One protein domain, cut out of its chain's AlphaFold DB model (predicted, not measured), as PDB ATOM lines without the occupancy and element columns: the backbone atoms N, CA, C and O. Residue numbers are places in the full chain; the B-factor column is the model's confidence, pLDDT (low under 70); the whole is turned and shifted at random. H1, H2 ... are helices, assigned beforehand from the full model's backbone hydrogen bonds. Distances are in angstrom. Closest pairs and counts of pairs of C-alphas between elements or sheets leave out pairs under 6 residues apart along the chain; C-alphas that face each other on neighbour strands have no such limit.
ATOM      1  N   GLN A   2    -128.698 165.673 102.062       78.56
ATOM      2  CA  GLN A   2    -128.062 164.803 103.067       78.56
ATOM      3  C   GLN A   2    -126.849 165.459 103.756       78.56
ATOM      4  O   GLN A   2    -126.844 165.582 104.971       78.56
ATOM      5  N   ASN A   3    -125.907 166.038 102.998       83.19
ATOM      6  CA  ASN A   3    -124.781 166.797 103.581       83.19
ATOM      7  C   ASN A   3    -125.230 167.996 104.439       83.19
ATOM      8  O   ASN A   3    -124.559 168.386 105.389       83.19
ATOM      9  N   GLU A   4    -126.359 168.617 104.091       86.19
ATOM     10  CA  GLU A   4    -126.900 169.742 104.855       86.19
ATOM     11  C   GLU A   4    -127.579 169.271 106.143       86.19
ATOM     12  O   GLU A   4    -127.375 169.900 107.179       86.19
ATOM     13  N   LEU A   5    -128.310 168.154 106.084       87.94
ATOM     14  CA  LEU A   5    -128.881 167.475 107.240       87.94
ATOM     15  C   LEU A   5    -127.774 167.037 108.201       87.94
ATOM     16  O   LEU A   5    -127.833 167.407 109.363       87.94
ATOM     17  N   GLN A   6    -126.724 166.367 107.716       87.62
ATOM     18  CA  GLN A   6    -125.572 165.961 108.529       87.62
ATOM     19  C   GLN A   6    -124.891 167.157 109.199       87.62
ATOM     20  O   GLN A   6    -124.605 167.130 110.395       87.62
ATOM     21  N   ARG A   7    -124.671 168.254 108.459       88.88
ATOM     22  CA  ARG A   7    -124.115 169.491 109.028       88.88
ATOM     23  C   ARG A   7    -125.003 170.046 110.141       88.88
ATOM     24  O   ARG A   7    -124.490 170.498 111.162       88.88
ATOM     25  N   LEU A   8    -126.317 170.034 109.937       89.69
ATOM     26  CA  LEU A   8    -127.289 170.508 110.915       89.69
ATOM     27  C   LEU A   8    -127.326 169.580 112.139       89.69
ATOM     28  O   LEU A   8    -127.198 170.047 113.260       89.69
ATOM     29  N   GLN A   9    -127.397 168.268 111.942       90.88
ATOM     30  CA  GLN A   9    -127.318 167.259 112.999       90.88
ATOM     31  C   GLN A   9    -126.069 167.461 113.867       90.88
ATOM     32  O   GLN A   9    -126.188 167.605 115.082       90.88
ATOM     33  N   LEU A  10    -124.893 167.626 113.253       88.25
ATOM     34  CA  LEU A  10    -123.647 167.935 113.962       88.25
ATOM     35  C   LEU A  10    -123.720 169.257 114.741       88.25
ATOM     36  O   LEU A  10    -123.331 169.301 115.909       88.25
ATOM     37  N   GLN A  11    -124.253 170.325 114.133       88.88
ATOM     38  CA  GLN A  11    -124.430 171.626 114.790       88.88
ATOM     39  C   GLN A  11    -125.305 171.525 116.052       88.88
ATOM     40  O   GLN A  11    -125.041 172.213 117.040       88.88
ATOM     41  N   TYR A  12    -126.315 170.656 116.027       86.81
ATOM     42  CA  TYR A  12    -127.265 170.440 117.119       86.81
ATOM     43  C   TYR A  12    -126.937 169.205 117.981       86.81
ATOM     44  O   TYR A  12    -127.727 168.842 118.849       86.81
ATOM     45  N   ARG A  13    -125.757 168.590 117.799       89.25
ATOM     46  CA  ARG A  13    -125.288 167.397 118.538       89.25
ATOM     47  C   ARG A  13    -126.252 166.206 118.468       89.25
ATOM     48  O   ARG A  13    -126.413 165.462 119.432       89.25
ATOM     49  N   ILE A  14    -126.889 166.036 117.319       90.81
ATOM     50  CA  ILE A  14    -127.683 164.864 116.972       90.81
ATOM     51  C   ILE A  14    -126.755 163.923 116.208       90.81
ATOM     52  O   ILE A  14    -126.232 164.285 115.159       90.81
ATOM     53  N   TYR A  15    -126.510 162.737 116.756       90.94
ATOM     54  CA  TYR A  15    -125.573 161.764 116.179       90.94
ATOM     55  C   TYR A  15    -126.273 160.655 115.379       90.94
ATOM     56  O   TYR A  15    -125.620 159.858 114.715       90.94
ATOM     57  N   ASN A  16    -127.604 160.610 115.440       91.00
ATOM     58  CA  ASN A  16    -128.449 159.662 114.724       91.00
ATOM     59  C   ASN A  16    -128.840 160.237 113.358       91.00
ATOM     60  O   ASN A  16    -129.474 161.293 113.297       91.00
ATOM     61  N   SER A  17    -128.480 159.544 112.277       86.88
ATOM     62  CA  SER A  17    -128.720 159.990 110.897       86.88
ATOM     63  C   SER A  17    -130.203 160.075 110.533       86.88
ATOM     64  O   SER A  17    -130.569 160.905 109.704       86.88
ATOM     65  N   ASP A  18    -131.050 159.274 111.178       87.56
ATOM     66  CA  ASP A  18    -132.495 159.190 110.955       87.56
ATOM     67  C   ASP A  18    -133.304 160.266 111.704       87.56
ATOM     68  O   ASP A  18    -134.495 160.442 111.446       87.56
ATOM     69  N   ILE A  19    -132.671 161.021 112.609       88.75
ATOM     70  CA  ILE A  19    -133.332 162.091 113.360       88.75
ATOM     71  C   ILE A  19    -133.103 163.433 112.666       88.75
ATOM     72  O   ILE A  19    -131.996 163.979 112.680       88.75
ATOM     73  N   GLU A  20    -134.165 164.024 112.123       86.81
ATOM     74  CA  GLU A  20    -134.116 165.417 111.679       86.81
ATOM     75  C   GLU A  20    -134.156 166.389 112.881       86.81
ATOM     76  O   GLU A  20    -134.861 166.149 113.866       86.81
ATOM     77  N   PRO A  21    -133.410 167.507 112.832       83.56
ATOM     78  CA  PRO A  21    -133.524 168.588 113.811       83.56
ATOM     79  C   PRO A  21    -134.925 169.220 113.812       83.56
ATOM     80  O   PRO A  21    -135.402 169.684 112.776       83.56
ATOM     81  N   GLU A  22    -135.570 169.284 114.979       76.06
ATOM     82  CA  GLU A  22    -136.865 169.957 115.167       76.06
ATOM     83  C   GLU A  22    -136.690 171.357 115.786       76.06
ATOM     84  O   GLU A  22    -135.762 171.606 116.559       76.06
ATOM     85  N   HIS A  23    -137.583 172.292 115.441       66.69
ATOM     86  CA  HIS A  23    -137.633 173.628 116.040       66.69
ATOM     87  C   HIS A  23    -139.066 173.979 116.446       66.69
ATOM     88  O   HIS A  23    -139.984 173.937 115.628       66.69
ATOM     89  N   ASP A  24    -139.243 174.420 117.690       56.66
ATOM     90  CA  ASP A  24    -140.545 174.591 118.346       56.66
ATOM     91  C   ASP A  24    -141.362 175.813 117.873       56.66
ATOM     92  O   ASP A  24    -142.301 176.222 118.557       56.66
ATOM     93  N   THR A  25    -141.059 176.422 116.722       54.22
ATOM     94  CA  THR A  25    -141.749 177.646 116.265       54.22
ATOM     95  C   THR A  25    -142.248 177.533 114.829       54.22
ATOM     96  O   THR A  25    -141.469 177.266 113.916       54.22
ATOM     97  N   GLU A  26    -143.533 177.830 114.630       51.72
ATOM     98  CA  GLU A  26    -144.213 177.820 113.322       51.72
ATOM     99  C   GLU A  26    -144.129 179.174 112.578       51.72
ATOM    100  O   GLU A  26    -144.521 179.266 111.416       51.72
ATOM    101  N   TYR A  27    -143.599 180.229 113.212       57.94
ATOM    102  CA  TYR A  27    -143.416 181.548 112.586       57.94
ATOM    103  C   TYR A  27    -142.190 181.604 111.662       57.94
ATOM    104  O   TYR A  27    -141.251 180.819 111.798       57.94
ATOM    105  N   TYR A  28    -142.177 182.582 110.747       58.69
ATOM    106  CA  TYR A  28    -141.061 182.816 109.827       58.69
ATOM    107  C   TYR A  28    -139.774 183.140 110.601       58.69
ATOM    108  O   TYR A  28    -139.559 184.263 111.052       58.69
ATOM    109  N   CYS A  29    -138.913 182.138 110.741       73.12
ATOM    110  CA  CYS A  29    -137.587 182.256 111.325       73.12
ATOM    111  C   CYS A  29    -136.529 181.953 110.252       73.12
ATOM    112  O   CYS A  29    -136.755 181.187 109.306       73.12
ATOM    113  N   ASN A  30    -135.363 182.595 110.362       79.62
ATOM    114  CA  ASN A  30    -134.238 182.385 109.448       79.62
ATOM    115  C   ASN A  30    -133.154 181.458 110.027       79.62
ATOM    116  O   ASN A  30    -132.017 181.488 109.560       79.62
ATOM    117  N   CYS A  31    -133.480 180.652 111.043       84.50
ATOM    118  CA  CYS A  31    -132.527 179.705 111.616       84.50
ATOM    119  C   CYS A  31    -132.179 178.583 110.623       84.50
ATOM    120  O   CYS A  31    -132.885 178.348 109.637       84.50
ATOM    121  N   ALA A  32    -131.080 177.879 110.894       86.44
ATOM    122  CA  ALA A  32    -130.576 176.821 110.022       86.44
ATOM    123  C   ALA A  32    -131.602 175.687 109.806       86.44
ATOM    124  O   ALA A  32    -131.689 175.155 108.700       86.44
ATOM    125  N   ILE A  33    -132.438 175.387 110.809       83.94
ATOM    126  CA  ILE A  33    -133.509 174.382 110.714       83.94
ATOM    127  C   ILE A  33    -134.592 174.820 109.716       83.94
ATOM    128  O   ILE A  33    -134.897 174.083 108.783       83.94
ATOM    129  N   HIS A  34    -135.133 176.040 109.829       83.31
ATOM    130  CA  HIS A  34    -136.131 176.531 108.865       83.31
ATOM    131  C   HIS A  34    -135.544 176.739 107.463       83.31
ATOM    132  O   HIS A  34    -136.253 176.563 106.473       83.31
ATOM    133  N   GLN A  35    -134.256 177.081 107.339       87.50
ATOM    134  CA  GLN A  35    -133.577 177.108 106.038       87.50
ATOM    135  C   GLN A  35    -133.521 175.712 105.401       87.50
ATOM    136  O   GLN A  35    -133.857 175.579 104.222       87.50
ATOM    137  N   TYR A  36    -133.167 174.684 106.177       87.62
ATOM    138  CA  TYR A  36    -133.195 173.286 105.744       87.62
ATOM    139  C   TYR A  36    -134.608 172.853 105.325       87.62
ATOM    140  O   TYR A  36    -134.789 172.345 104.218       87.62
ATOM    141  N   GLN A  37    -135.629 173.142 106.139       84.44
ATOM    142  CA  GLN A  37    -137.026 172.822 105.824       84.44
ATOM    143  C   GLN A  37    -137.496 173.501 104.531       84.44
ATOM    144  O   GLN A  37    -138.063 172.841 103.663       84.44
ATOM    145  N   ARG A  38    -137.188 174.792 104.328       85.81
ATOM    146  CA  ARG A  38    -137.497 175.494 103.068       85.81
ATOM    147  C   ARG A  38    -136.815 174.847 101.861       85.81
ATOM    148  O   ARG A  38    -137.427 174.724 100.803       85.81
ATOM    149  N   ARG A  39    -135.562 174.400 101.999       87.88
ATOM    150  CA  ARG A  39    -134.859 173.667 100.932       87.88
ATOM    151  C   ARG A  39    -135.486 172.300 100.666       87.88
ATOM    152  O   ARG A  39    -135.588 171.921  99.501       87.88
ATOM    153  N   LYS A  40    -135.944 171.593 101.705       86.12
ATOM    154  CA  LYS A  40    -136.723 170.350 101.576       86.12
ATOM    155  C   LYS A  40    -138.009 170.610 100.783       86.12
ATOM    156  O   LYS A  40    -138.260 169.919  99.800       86.12
ATOM    157  N   TRP A  41    -138.744 171.678 101.102       85.00
ATOM    158  CA  TRP A  41    -139.975 172.071 100.397       85.00
ATOM    159  C   TRP A  41    -139.758 172.398  98.925       85.00
ATOM    160  O   TRP A  41    -140.515 171.936  98.076       85.00
ATOM    161  N   ASN A  42    -138.690 173.124  98.600       88.31
ATOM    162  CA  ASN A  42    -138.354 173.450  97.211       88.31
ATOM    163  C   ASN A  42    -138.085 172.201  96.349       88.31
ATOM    164  O   ASN A  42    -138.103 172.289  95.124       88.31
ATOM    165  N   ARG A  43    -137.846 171.035  96.967       85.56
ATOM    166  CA  ARG A  43    -137.646 169.752  96.281       85.56
ATOM    167  C   ARG A  43    -138.907 168.888  96.196       85.56
ATOM    168  O   ARG A  43    -138.844 167.828  95.577       85.56
ATOM    169  N   LEU A  44    -140.043 169.326  96.746       86.19
ATOM    170  CA  LEU A  44    -141.274 168.530  96.784       86.19
ATOM    171  C   LEU A  44    -141.746 168.100  95.385       86.19
ATOM    172  O   LEU A  44    -142.169 166.963  95.211       86.19
ATOM    173  N   GLY A  45    -141.609 168.959  94.369       86.88
ATOM    174  CA  GLY A  45    -141.969 168.599  92.991       86.88
ATOM    175  C   GLY A  45    -141.125 167.450  92.423       86.88
ATOM    176  O   GLY A  45    -141.650 166.570  91.744       86.88
ATOM    177  N   VAL A  46    -139.828 167.406  92.756       85.62
ATOM    178  CA  VAL A  46    -138.935 166.298  92.369       85.62
ATOM    179  C   VAL A  46    -139.344 165.016  93.083       85.62
ATOM    180  O   VAL A  46    -139.398 163.953  92.468       85.62
ATOM    181  N   GLN A  47    -139.670 165.122  94.369       84.06
ATOM    182  CA  GLN A  47    -140.148 163.995  95.152       84.06
ATOM    183  C   GLN A  47    -141.462 163.430  94.595       84.06
ATOM    184  O   GLN A  47    -141.596 162.218  94.472       84.06
ATOM    185  N   GLU A  48    -142.422 164.283  94.233       86.38
ATOM    186  CA  GLU A  48    -143.695 163.849  93.650       86.38
ATOM    187  C   GLU A  48    -143.496 163.154  92.298       86.38
ATOM    188  O   GLU A  48    -144.097 162.107  92.050       86.38
ATOM    189  N   MET A  49    -142.633 163.708  91.440       85.88
ATOM    190  CA  MET A  49    -142.274 163.101  90.159       85.88
ATOM    191  C   MET A  49    -141.670 161.705  90.353       85.88
ATOM    192  O   MET A  49    -142.133 160.753  89.725       85.88
ATOM    193  N   TRP A  50    -140.683 161.572  91.244       80.44
ATOM    194  CA  TRP A  50    -140.040 160.289  91.534       80.44
ATOM    195  C   TRP A  50    -141.017 159.288  92.141       80.44
ATOM    196  O   TRP A  50    -141.159 158.176  91.641       80.44
ATOM    197  N   ALA A  51    -141.745 159.698  93.181       80.88
ATOM    198  CA  ALA A  51    -142.679 158.826  93.870       80.88
ATOM    199  C   ALA A  51    -143.717 158.256  92.902       80.88
ATOM    200  O   ALA A  51    -144.002 157.073  92.985       80.88
ATOM    201  N   LYS A  52    -144.230 159.043  91.945       82.50
ATOM    202  CA  LYS A  52    -145.157 158.546  90.913       82.50
ATOM    203  C   LYS A  52    -144.536 157.510  89.971       82.50
ATOM    204  O   LYS A  52    -145.277 156.659  89.492       82.50
ATOM    205  N   ALA A  53    -143.232 157.574  89.706       80.69
ATOM    206  CA  ALA A  53    -142.543 156.637  88.819       80.69
ATOM    207  C   ALA A  53    -142.376 155.243  89.448       80.69
ATOM    208  O   ALA A  53    -142.539 154.241  88.758       80.69
ATOM    209  N   VAL A  54    -142.107 155.187  90.755       79.38
ATOM    210  CA  VAL A  54    -141.870 153.936  91.504       79.38
ATOM    211  C   VAL A  54    -143.093 153.448  92.292       79.38
ATOM    212  O   VAL A  54    -143.056 152.413  92.945       79.38
ATOM    213  N   MET A  55    -144.203 154.188  92.264       83.88
ATOM    214  CA  MET A  55    -145.400 153.851  93.035       83.88
ATOM    215  C   MET A  55    -146.053 152.566  92.521       83.88
ATOM    216  O   MET A  55    -146.468 152.491  91.360       83.88
ATOM    217  N   TYR A  56    -146.271 151.601  93.417       81.69
ATOM    218  CA  TYR A  56    -147.099 150.447  93.077       81.69
ATOM    219  C   TYR A  56    -148.515 150.858  92.696       81.69
ATOM    220  O   TYR A  56    -149.110 151.728  93.349       81.69
ATOM    221  N   PRO A  57    -149.129 150.161  91.725       77.31
ATOM    222  CA  PRO A  57    -150.532 150.352  91.420       77.31
ATOM    223  C   PRO A  57    -151.408 150.203  92.673       77.31
ATOM    224  O   PRO A  57    -151.740 149.106  93.098       77.31
ATOM    225  N   GLY A  58    -151.952 151.307  93.192       73.88
ATOM    226  CA  GLY A  58    -152.898 151.303  94.325       73.88
ATOM    227  C   GLY A  58    -152.391 151.972  95.583       73.88
ATOM    228  O   GLY A  58    -153.203 152.284  96.451       73.88
ATOM    229  N   GLU A  59    -151.102 152.278  95.643       83.12
ATOM    230  CA  GLU A  59    -150.606 153.209  96.638       83.12
ATOM    231  C   GLU A  59    -150.982 154.656  96.273       83.12
ATOM    232  O   GLU A  59    -151.341 154.977  95.136       83.12
ATOM    233  N   LYS A  60    -150.937 155.537  97.276       84.56
ATOM    234  CA  LYS A  60    -151.160 156.978  97.125       84.56
ATOM    235  C   LYS A  60    -149.915 157.737  97.542       84.56
ATOM    236  O   LYS A  60    -149.299 157.385  98.549       84.56
ATOM    237  N   PHE A  61    -149.604 158.802  96.812       85.88
ATOM    238  CA  PHE A  61    -148.550 159.744  97.171       85.88
ATOM    239  C   PHE A  61    -148.855 160.461  98.499       85.88
ATOM    240  O   PHE A  61    -150.004 160.801  98.795       85.88
ATOM    241  N   TYR A  62    -147.810 160.684  99.292       88.25
ATOM    242  CA  TYR A  62    -147.814 161.509 100.498       88.25
ATOM    243  C   TYR A  62    -146.394 162.035 100.739       88.25
ATOM    244  O   TYR A  62    -145.443 161.501 100.169       88.25
ATOM    245  N   HIS A  63    -146.262 163.063 101.578       86.44
ATOM    246  CA  HIS A  63    -144.975 163.647 101.950       86.44
ATOM    247  C   HIS A  63    -144.998 164.190 103.392       86.44
ATOM    248  O   HIS A  63    -146.066 164.317 103.999       86.44
ATOM    249  N   ASP A  64    -143.848 164.570 103.947       83.56
ATOM    250  CA  ASP A  64    -143.718 165.147 105.299       83.56
ATOM    251  C   ASP A  64    -143.430 166.661 105.322       83.56
ATOM    252  O   ASP A  64    -143.445 167.273 106.385       83.56
ATOM    253  N   CYS A  65    -143.251 167.288 104.153       78.00
ATOM    254  CA  CYS A  65    -142.929 168.715 104.033       78.00
ATOM    255  C   CYS A  65    -143.849 169.649 104.858       78.00
ATOM    256  O   CYS A  65    -143.354 170.539 105.541       78.00
ATOM    257  N   TYR A  66    -145.175 169.458 104.862       70.19
ATOM    258  CA  TYR A  66    -146.092 170.343 105.602       70.19
ATOM    259  C   TYR A  66    -146.507 169.748 106.956       70.19
ATOM    260  O   TYR A  66    -147.391 168.890 107.037       70.19
ATOM    261  N   GLN A  67    -145.937 170.267 108.047       55.41
ATOM    262  CA  GLN A  67    -146.284 169.836 109.407       55.41
ATOM    263  C   GLN A  67    -147.636 170.392 109.909       55.41
ATOM    264  O   GLN A  67    -148.267 169.768 110.757       55.41
ATOM    265  N   GLY A  68    -148.166 171.478 109.328       50.97
ATOM    266  CA  GLY A  68    -149.363 172.180 109.834       50.97
ATOM    267  C   GLY A  68    -150.726 171.807 109.225       50.97
ATOM    268  O   GLY A  68    -151.754 172.224 109.744       50.97
ATOM    269  N   SER A  69    -150.794 171.025 108.138       51.03
ATOM    270  CA  SER A  69    -152.096 170.732 107.507       51.03
ATOM    271  C   SER A  69    -152.831 169.579 108.204       51.03
ATOM    272  O   SER A  69    -152.287 168.474 108.322       51.03
ATOM    273  N   PHE A  70    -154.078 169.821 108.625       50.78
ATOM    274  CA  PHE A  70    -155.023 168.797 109.103       50.78
ATOM    275  C   PHE A  70    -155.420 167.792 108.007       50.78
ATOM    276  O   PHE A  70    -155.904 166.709 108.315       50.78
ATOM    277  N   PHE A  71    -155.167 168.117 106.736       52.53
ATOM    278  CA  PHE A  71    -155.484 167.277 105.577       52.53
ATOM    279  C   PHE A  71    -154.261 166.538 105.012       52.53
ATOM    280  O   PHE A  71    -154.255 166.153 103.844       52.53
ATOM    281  N   SER A  72    -153.200 166.353 105.807       64.00
ATOM    282  CA  SER A  72    -152.059 165.547 105.364       64.00
ATOM    283  C   SER A  72    -152.464 164.076 105.237       64.00
ATOM    284  O   SER A  72    -152.931 163.469 106.197       64.00
ATOM    285  N   SER A  73    -152.254 163.495 104.054       78.75
ATOM    286  CA  SER A  73    -152.448 162.065 103.780       78.75
ATOM    287  C   SER A  73    -151.302 161.189 104.301       78.75
ATOM    288  O   SER A  73    -151.300 159.982 104.058       78.75
ATOM    289  N   ASN A  74    -150.314 161.777 104.990       87.25
ATOM    290  CA  ASN A  74    -149.144 161.063 105.481       87.25
ATOM    291  C   ASN A  74    -149.511 160.146 106.668       87.25
ATOM    292  O   ASN A  74    -149.890 160.652 107.731       87.25
ATOM    293  N   PRO A  75    -149.360 158.812 106.535       88.94
ATOM    294  CA  PRO A  75    -149.774 157.866 107.567       88.94
ATOM    295  C   PRO A  75    -148.915 157.917 108.843       88.94
ATOM    296  O   PRO A  75    -149.354 157.403 109.870       88.94
ATOM    297  N   TYR A  76    -147.731 158.535 108.817       89.31
ATOM    298  CA  TYR A  76    -146.806 158.569 109.958       89.31
ATOM    299  C   TYR A  76    -147.145 159.671 110.969       89.31
ATOM    300  O   TYR A  76    -146.988 159.474 112.171       89.31
ATOM    301  N   LYS A  77    -147.695 160.801 110.506       81.94
ATOM    302  CA  LYS A  77    -147.828 162.050 111.279       81.94
ATOM    303  C   LYS A  77    -148.575 161.924 112.616       81.94
ATOM    304  O   LYS A  77    -148.222 162.600 113.572       81.94
ATOM    305  N   LEU A  78    -149.626 161.104 112.680       81.50
ATOM    306  CA  LEU A  78    -150.455 160.927 113.888       81.50
ATOM    307  C   LEU A  78    -150.262 159.562 114.561       81.50
ATOM    308  O   LEU A  78    -150.865 159.297 115.599       81.50
ATOM    309  N   ARG A  79    -149.466 158.675 113.954       88.56
ATOM    310  CA  ARG A  79    -149.285 157.284 114.399       88.56
ATOM    311  C   ARG A  79    -147.895 157.022 114.977       88.56
ATOM    312  O   ARG A  79    -147.719 156.005 115.644       88.56
ATOM    313  N   VAL A  80    -146.944 157.926 114.741       89.44
ATOM    314  CA  VAL A  80    -145.571 157.863 115.245       89.44
ATOM    315  C   VAL A  80    -145.287 159.103 116.091       89.44
ATOM    316  O   VAL A  80    -145.534 160.228 115.661       89.44
ATOM    317  N   VAL A  81    -144.797 158.898 117.314       89.44
ATOM    318  CA  VAL A  81    -144.378 159.974 118.223       89.44
ATOM    319  C   VAL A  81    -143.075 160.619 117.740       89.44
ATOM    320  O   VAL A  81    -142.231 159.943 117.158       89.44
ATOM    321  N   SER A  82    -142.888 161.916 118.001       86.75
ATOM    322  CA  SER A  82    -141.611 162.582 117.719       86.75
ATOM    323  C   SER A  82    -140.510 162.075 118.667       86.75
ATOM    324  O   SER A  82    -140.782 161.860 119.856       86.75
ATOM    325  N   PRO A  83    -139.257 161.923 118.189       88.50
ATOM    326  CA  PRO A  83    -138.121 161.539 119.027       88.50
ATOM    327  C   PRO A  83    -137.755 162.599 120.082       88.50
ATOM    328  O   PRO A  83    -137.025 162.296 121.029       88.50
ATOM    329  N   TYR A  84    -138.278 163.821 119.968       85.88
ATOM    330  CA  TYR A  84    -138.094 164.900 120.944       85.88
ATOM    331  C   TYR A  84    -139.162 164.896 122.048       85.88
ATOM    332  O   TYR A  84    -138.967 165.519 123.090       85.88
ATOM    333  N   GLY A  85    -140.270 164.169 121.866       78.69
ATOM    334  CA  GLY A  85    -141.356 164.093 122.838       78.69
ATOM    335  C   GLY A  85    -142.749 164.211 122.235       78.69
ATOM    336  O   GLY A  85    -142.949 164.338 121.029       78.69
ATOM    337  N   THR A  86    -143.761 164.169 123.098       61.88
ATOM    338  CA  THR A  86    -145.141 164.440 122.690       61.88
ATOM    339  C   THR A  86    -145.311 165.910 122.336       61.88
ATOM    340  O   THR A  86    -145.531 166.746 123.207       61.88
ATOM    341  N   ASN A  87    -145.342 166.194 121.037       51.25
ATOM    342  CA  ASN A  87    -145.796 167.461 120.464       51.25
ATOM    343  C   ASN A  87    -147.338 167.612 120.542       51.25
ATOM    344  O   ASN A  87    -147.978 168.190 119.664       51.25
ATOM    345  N   MET A  88    -147.977 167.066 121.590       38.22
ATOM    346  CA  MET A  88    -149.391 167.322 121.882       38.22
ATOM    347  C   MET A  88    -149.524 168.710 122.509       38.22
ATOM    348  O   MET A  88    -149.699 168.879 123.710       38.22
ATOM    349  N   MET A 105    -131.784 174.343 123.341       61.31
ATOM    350  CA  MET A 105    -131.864 173.619 122.062       61.31
ATOM    351  C   MET A 105    -132.625 172.298 122.274       61.31
ATOM    352  O   MET A 105    -132.248 171.558 123.186       61.31
ATOM    353  N   PRO A 106    -133.656 171.971 121.467       69.56
ATOM    354  CA  PRO A 106    -134.344 170.686 121.557       69.56
ATOM    355  C   PRO A 106    -133.354 169.536 121.354       69.56
ATOM    356  O   PRO A 106    -132.632 169.498 120.360       69.56
ATOM    357  N   THR A 107    -133.316 168.594 122.294       80.81
ATOM    358  CA  THR A 107    -132.479 167.390 122.204       80.81
ATOM    359  C   THR A 107    -133.362 166.147 122.150       80.81
ATOM    360  O   THR A 107    -134.297 166.063 122.954       80.81
ATOM    361  N   PRO A 108    -133.073 165.164 121.277       89.00
ATOM    362  CA  PRO A 108    -133.821 163.914 121.247       89.00
ATOM    363  C   PRO A 108    -133.779 163.207 122.604       89.00
ATOM    364  O   PRO A 108    -132.751 163.181 123.284       89.00
ATOM    365  N   SER A 109    -134.900 162.613 123.001       90.31
ATOM    366  CA  SER A 109    -134.996 161.846 124.239       90.31
ATOM    367  C   SER A 109    -134.878 160.352 123.933       90.31
ATOM    368  O   SER A 109    -135.647 159.863 123.102       90.31
ATOM    369  N   PRO A 110    -134.009 159.593 124.633       92.62
ATOM    370  CA  PRO A 110    -133.859 158.152 124.417       92.62
ATOM    371  C   PRO A 110    -135.195 157.399 124.440       92.62
ATOM    372  O   PRO A 110    -135.506 156.659 123.513       92.62
ATOM    373  N   ARG A 111    -136.039 157.682 125.444       92.94
ATOM    374  CA  ARG A 111    -137.345 157.030 125.616       92.94
ATOM    375  C   ARG A 111    -138.275 157.267 124.425       92.94
ATOM    376  O   ARG A 111    -138.936 156.341 123.956       92.94
ATOM    377  N   PHE A 112    -138.366 158.516 123.966       91.94
ATOM    378  CA  PHE A 112    -139.263 158.883 122.872       91.94
ATOM    379  C   PHE A 112    -138.732 158.415 121.517       91.94
ATOM    380  O   PHE A 112    -139.524 157.950 120.704       91.94
ATOM    381  N   TYR A 113    -137.414 158.435 121.313       93.75
ATOM    382  CA  TYR A 113    -136.777 157.842 120.141       93.75
ATOM    383  C   TYR A 113    -137.019 156.327 120.062       93.75
ATOM    384  O   TYR A 113    -137.484 155.812 119.051       93.75
ATOM    385  N   THR A 114    -136.820 155.586 121.153       94.81
ATOM    386  CA  THR A 114    -137.129 154.149 121.177       94.81
ATOM    387  C   THR A 114    -138.601 153.880 120.856       94.81
ATOM    388  O   THR A 114    -138.927 152.940 120.125       94.81
ATOM    389  N   GLN A 115    -139.513 154.699 121.384       94.94
ATOM    390  CA  GLN A 115    -140.938 154.576 121.092       94.94
ATOM    391  C   GLN A 115    -141.266 154.905 119.627       94.94
ATOM    392  O   GLN A 115    -142.048 154.169 119.020       94.94
ATOM    393  N   SER A 116    -140.672 155.956 119.053       94.12
ATOM    394  CA  SER A 116    -140.891 156.349 117.656       94.12
ATOM    395  C   SER A 116    -140.414 155.262 116.696       94.12
ATOM    396  O   SER A 116    -141.146 154.887 115.780       94.12
ATOM    397  N   VAL A 117    -139.251 154.664 116.964       94.62
ATOM    398  CA  VAL A 117    -138.705 153.545 116.188       94.62
ATOM    399  C   VAL A 117    -139.644 152.337 116.248       94.62
ATOM    400  O   VAL A 117    -140.035 151.814 115.205       94.62
ATOM    401  N   ARG A 118    -140.105 151.928 117.441       95.69
ATOM    402  CA  ARG A 118    -141.065 150.812 117.592       95.69
ATOM    403  C   ARG A 118    -142.371 151.050 116.837       95.69
ATOM    404  O   ARG A 118    -142.863 150.151 116.156       95.69
ATOM    405  N   GLN A 119    -142.938 152.249 116.960       95.56
ATOM    406  CA  GLN A 119    -144.175 152.619 116.270       95.56
ATOM    407  C   GLN A 119    -143.986 152.635 114.752       95.56
ATOM    408  O   GLN A 119    -144.857 152.151 114.030       95.56
ATOM    409  N   THR A 120    -142.837 153.118 114.275       94.69
ATOM    410  CA  THR A 120    -142.475 153.122 112.853       94.69
ATOM    411  C   THR A 120    -142.357 151.704 112.303       94.69
ATOM    412  O   THR A 120    -142.952 151.413 111.271       94.69
ATOM    413  N   ILE A 121    -141.673 150.796 113.008       94.56
ATOM    414  CA  ILE A 121    -141.535 149.388 112.601       94.56
ATOM    415  C   ILE A 121    -142.911 148.720 112.472       94.56
ATOM    416  O   ILE A 121    -143.230 148.139 111.433       94.56
ATOM    417  N   ALA A 122    -143.759 148.848 113.498       95.62
ATOM    418  CA  ALA A 122    -145.101 148.263 113.488       95.62
ATOM    419  C   ALA A 122    -145.985 148.851 112.374       95.62
ATOM    420  O   ALA A 122    -146.733 148.128 111.706       95.62
ATOM    421  N   LEU A 123    -145.888 150.164 112.147       95.50
ATOM    422  CA  LEU A 123    -146.606 150.848 111.078       95.50
ATOM    423  C   LEU A 123    -146.137 150.387 109.693       95.50
ATOM    424  O   LEU A 123    -146.977 150.075 108.851       95.50
ATOM    425  N   ASN A 124    -144.824 150.299 109.472       94.50
ATOM    426  CA  ASN A 124    -144.233 149.829 108.220       94.50
ATOM    427  C   ASN A 124    -144.736 148.429 107.868       94.50
ATOM    428  O   ASN A 124    -145.229 148.230 106.761       94.50
ATOM    429  N   ALA A 125    -144.708 147.495 108.823       93.19
ATOM    430  CA  ALA A 125    -145.208 146.137 108.620       93.19
ATOM    431  C   ALA A 125    -146.692 146.118 108.206       93.19
ATOM    432  O   ALA A 125    -147.067 145.448 107.242       93.19
ATOM    433  N   SER A 126    -147.535 146.903 108.888       94.69
ATOM    434  CA  SER A 126    -148.959 147.025 108.548       94.69
ATOM    435  C   SER A 126    -149.179 147.598 107.146       94.69
ATOM    436  O   SER A 126    -150.038 147.097 106.419       94.69
ATOM    437  N   LEU A 127    -148.447 148.651 106.774       93.25
ATOM    438  CA  LEU A 127    -148.590 149.313 105.476       93.25
ATOM    439  C   LEU A 127    -148.061 148.442 104.331       93.25
ATOM    440  O   LEU A 127    -148.686 148.398 103.277       93.25
ATOM    441  N   ASN A 128    -146.971 147.707 104.545       93.25
ATOM    442  CA  ASN A 128    -146.439 146.754 103.570       93.25
ATOM    443  C   ASN A 128    -147.445 145.622 103.291       93.25
ATOM    444  O   ASN A 128    -147.716 145.296 102.137       93.25
ATOM    445  N   ALA A 129    -148.082 145.069 104.331       92.69
ATOM    446  CA  ALA A 129    -149.122 144.049 104.166       92.69
ATOM    447  C   ALA A 129    -150.391 144.587 103.473       92.69
ATOM    448  O   ALA A 129    -151.073 143.866 102.742       92.69
ATOM    449  N   GLU A 130    -150.748 145.851 103.706       92.88
ATOM    450  CA  GLU A 130    -151.830 146.519 102.978       92.88
ATOM    451  C   GLU A 130    -151.478 146.717 101.500       92.88
ATOM    452  O   GLU A 130    -152.290 146.372 100.641       92.88
ATOM    453  N   ALA A 131    -150.265 147.188 101.205       92.00
ATOM    454  CA  ALA A 131    -149.776 147.384  99.845       92.00
ATOM    455  C   ALA A 131    -149.754 146.070  99.051       92.00
ATOM    456  O   ALA A 131    -150.264 146.036  97.931       92.00
ATOM    457  N   GLN A 132    -149.267 144.976  99.652       92.81
ATOM    458  CA  GLN A 132    -149.270 143.654  99.020       92.81
ATOM    459  C   GLN A 132    -150.698 143.188  98.691       92.81
ATOM    460  O   GLN A 132    -150.996 142.838  97.552       92.81
ATOM    461  N   ARG A 133    -151.632 143.278  99.647       92.62
ATOM    462  CA  ARG A 133    -153.041 142.916  99.400       92.62
ATOM    463  C   ARG A 133    -153.691 143.785  98.324       92.62
ATOM    464  O   ARG A 133    -154.520 143.296  97.558       92.62
ATOM    465  N   ALA A 134    -153.342 145.069  98.271       92.25
ATOM    466  CA  ALA A 134    -153.883 145.997  97.288       92.25
ATOM    467  C   ALA A 134    -153.420 145.671  95.861       92.25
ATOM    468  O   ALA A 134    -154.229 145.792  94.938       92.25
ATOM    469  N   ILE A 135    -152.162 145.254  95.672       91.88
ATOM    470  CA  ILE A 135    -151.673 144.831  94.354       91.88
ATOM    471  C   ILE A 135    -152.199 143.445  93.974       91.88
ATOM    472  O   ILE A 135    -152.663 143.277  92.850       91.88
ATOM    473  N   ASP A 136    -152.257 142.497  94.911       91.88
ATOM    474  CA  ASP A 136    -152.802 141.160  94.647       91.88
ATOM    475  C   ASP A 136    -154.276 141.230  94.213       91.88
ATOM    476  O   ASP A 136    -154.707 140.518  93.309       91.88
ATOM    477  N   ALA A 137    -155.055 142.157  94.783       91.44
ATOM    478  CA  ALA A 137    -156.441 142.401  94.380       91.44
ATOM    479  C   ALA A 137    -156.592 142.991  92.963       91.44
ATOM    480  O   ALA A 137    -157.699 142.989  92.414       91.44
TER     481      ALA A 137
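This is residues 2 to 88 and 105 to 137 of the 638 residues of the protein "VWFA domain-containing protein" of Hyaloscypha hepaticicola (UniProt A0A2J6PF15). One long helix, H4, runs along one side, and H2 and H3, nearly end to end, make the other side; part of the long unnamed stretch 55 to 88 lies between them. H1 folds back beside H2 as a helical hairpin. The printed part has 120 residues and no named strand; it is all helix in class, though named elements, in order H1, H2, H3, H4, hold only 59 residues. It is only just compact, close to loose, with a radius of gyration of the C-alphas of 15.9 A and spans of 48 by 33 by 28 A.

H4, residues 110 to 136, measures 39.2 A from C-alpha 110 at (-133.859, 158.152, 124.417) to C-alpha 136 at (-152.802, 141.160, 94.647). H1 is residues 2 to 11, H2 32 to 42 and H3 44 to 54.

H4 is apart from H1, H2 and H3. H1 and H2 touch, their closest C-alphas, of Leu 8 and Ala 32, 7.2 A apart, at a shallow tilt of 16 degrees, opposite ways. H2 and H3 meet only through their tight link. In each helix every O i to N i+4 pair is within hydrogen-bond range.

Residues 89 to 104 are not printed; C-alphas 88 and 105 are 18.6 A apart. The link H1 to H2 is long. Confidence is under 70 at 23 to 28, 67 to 72, 86 to 88 and 105 to 106.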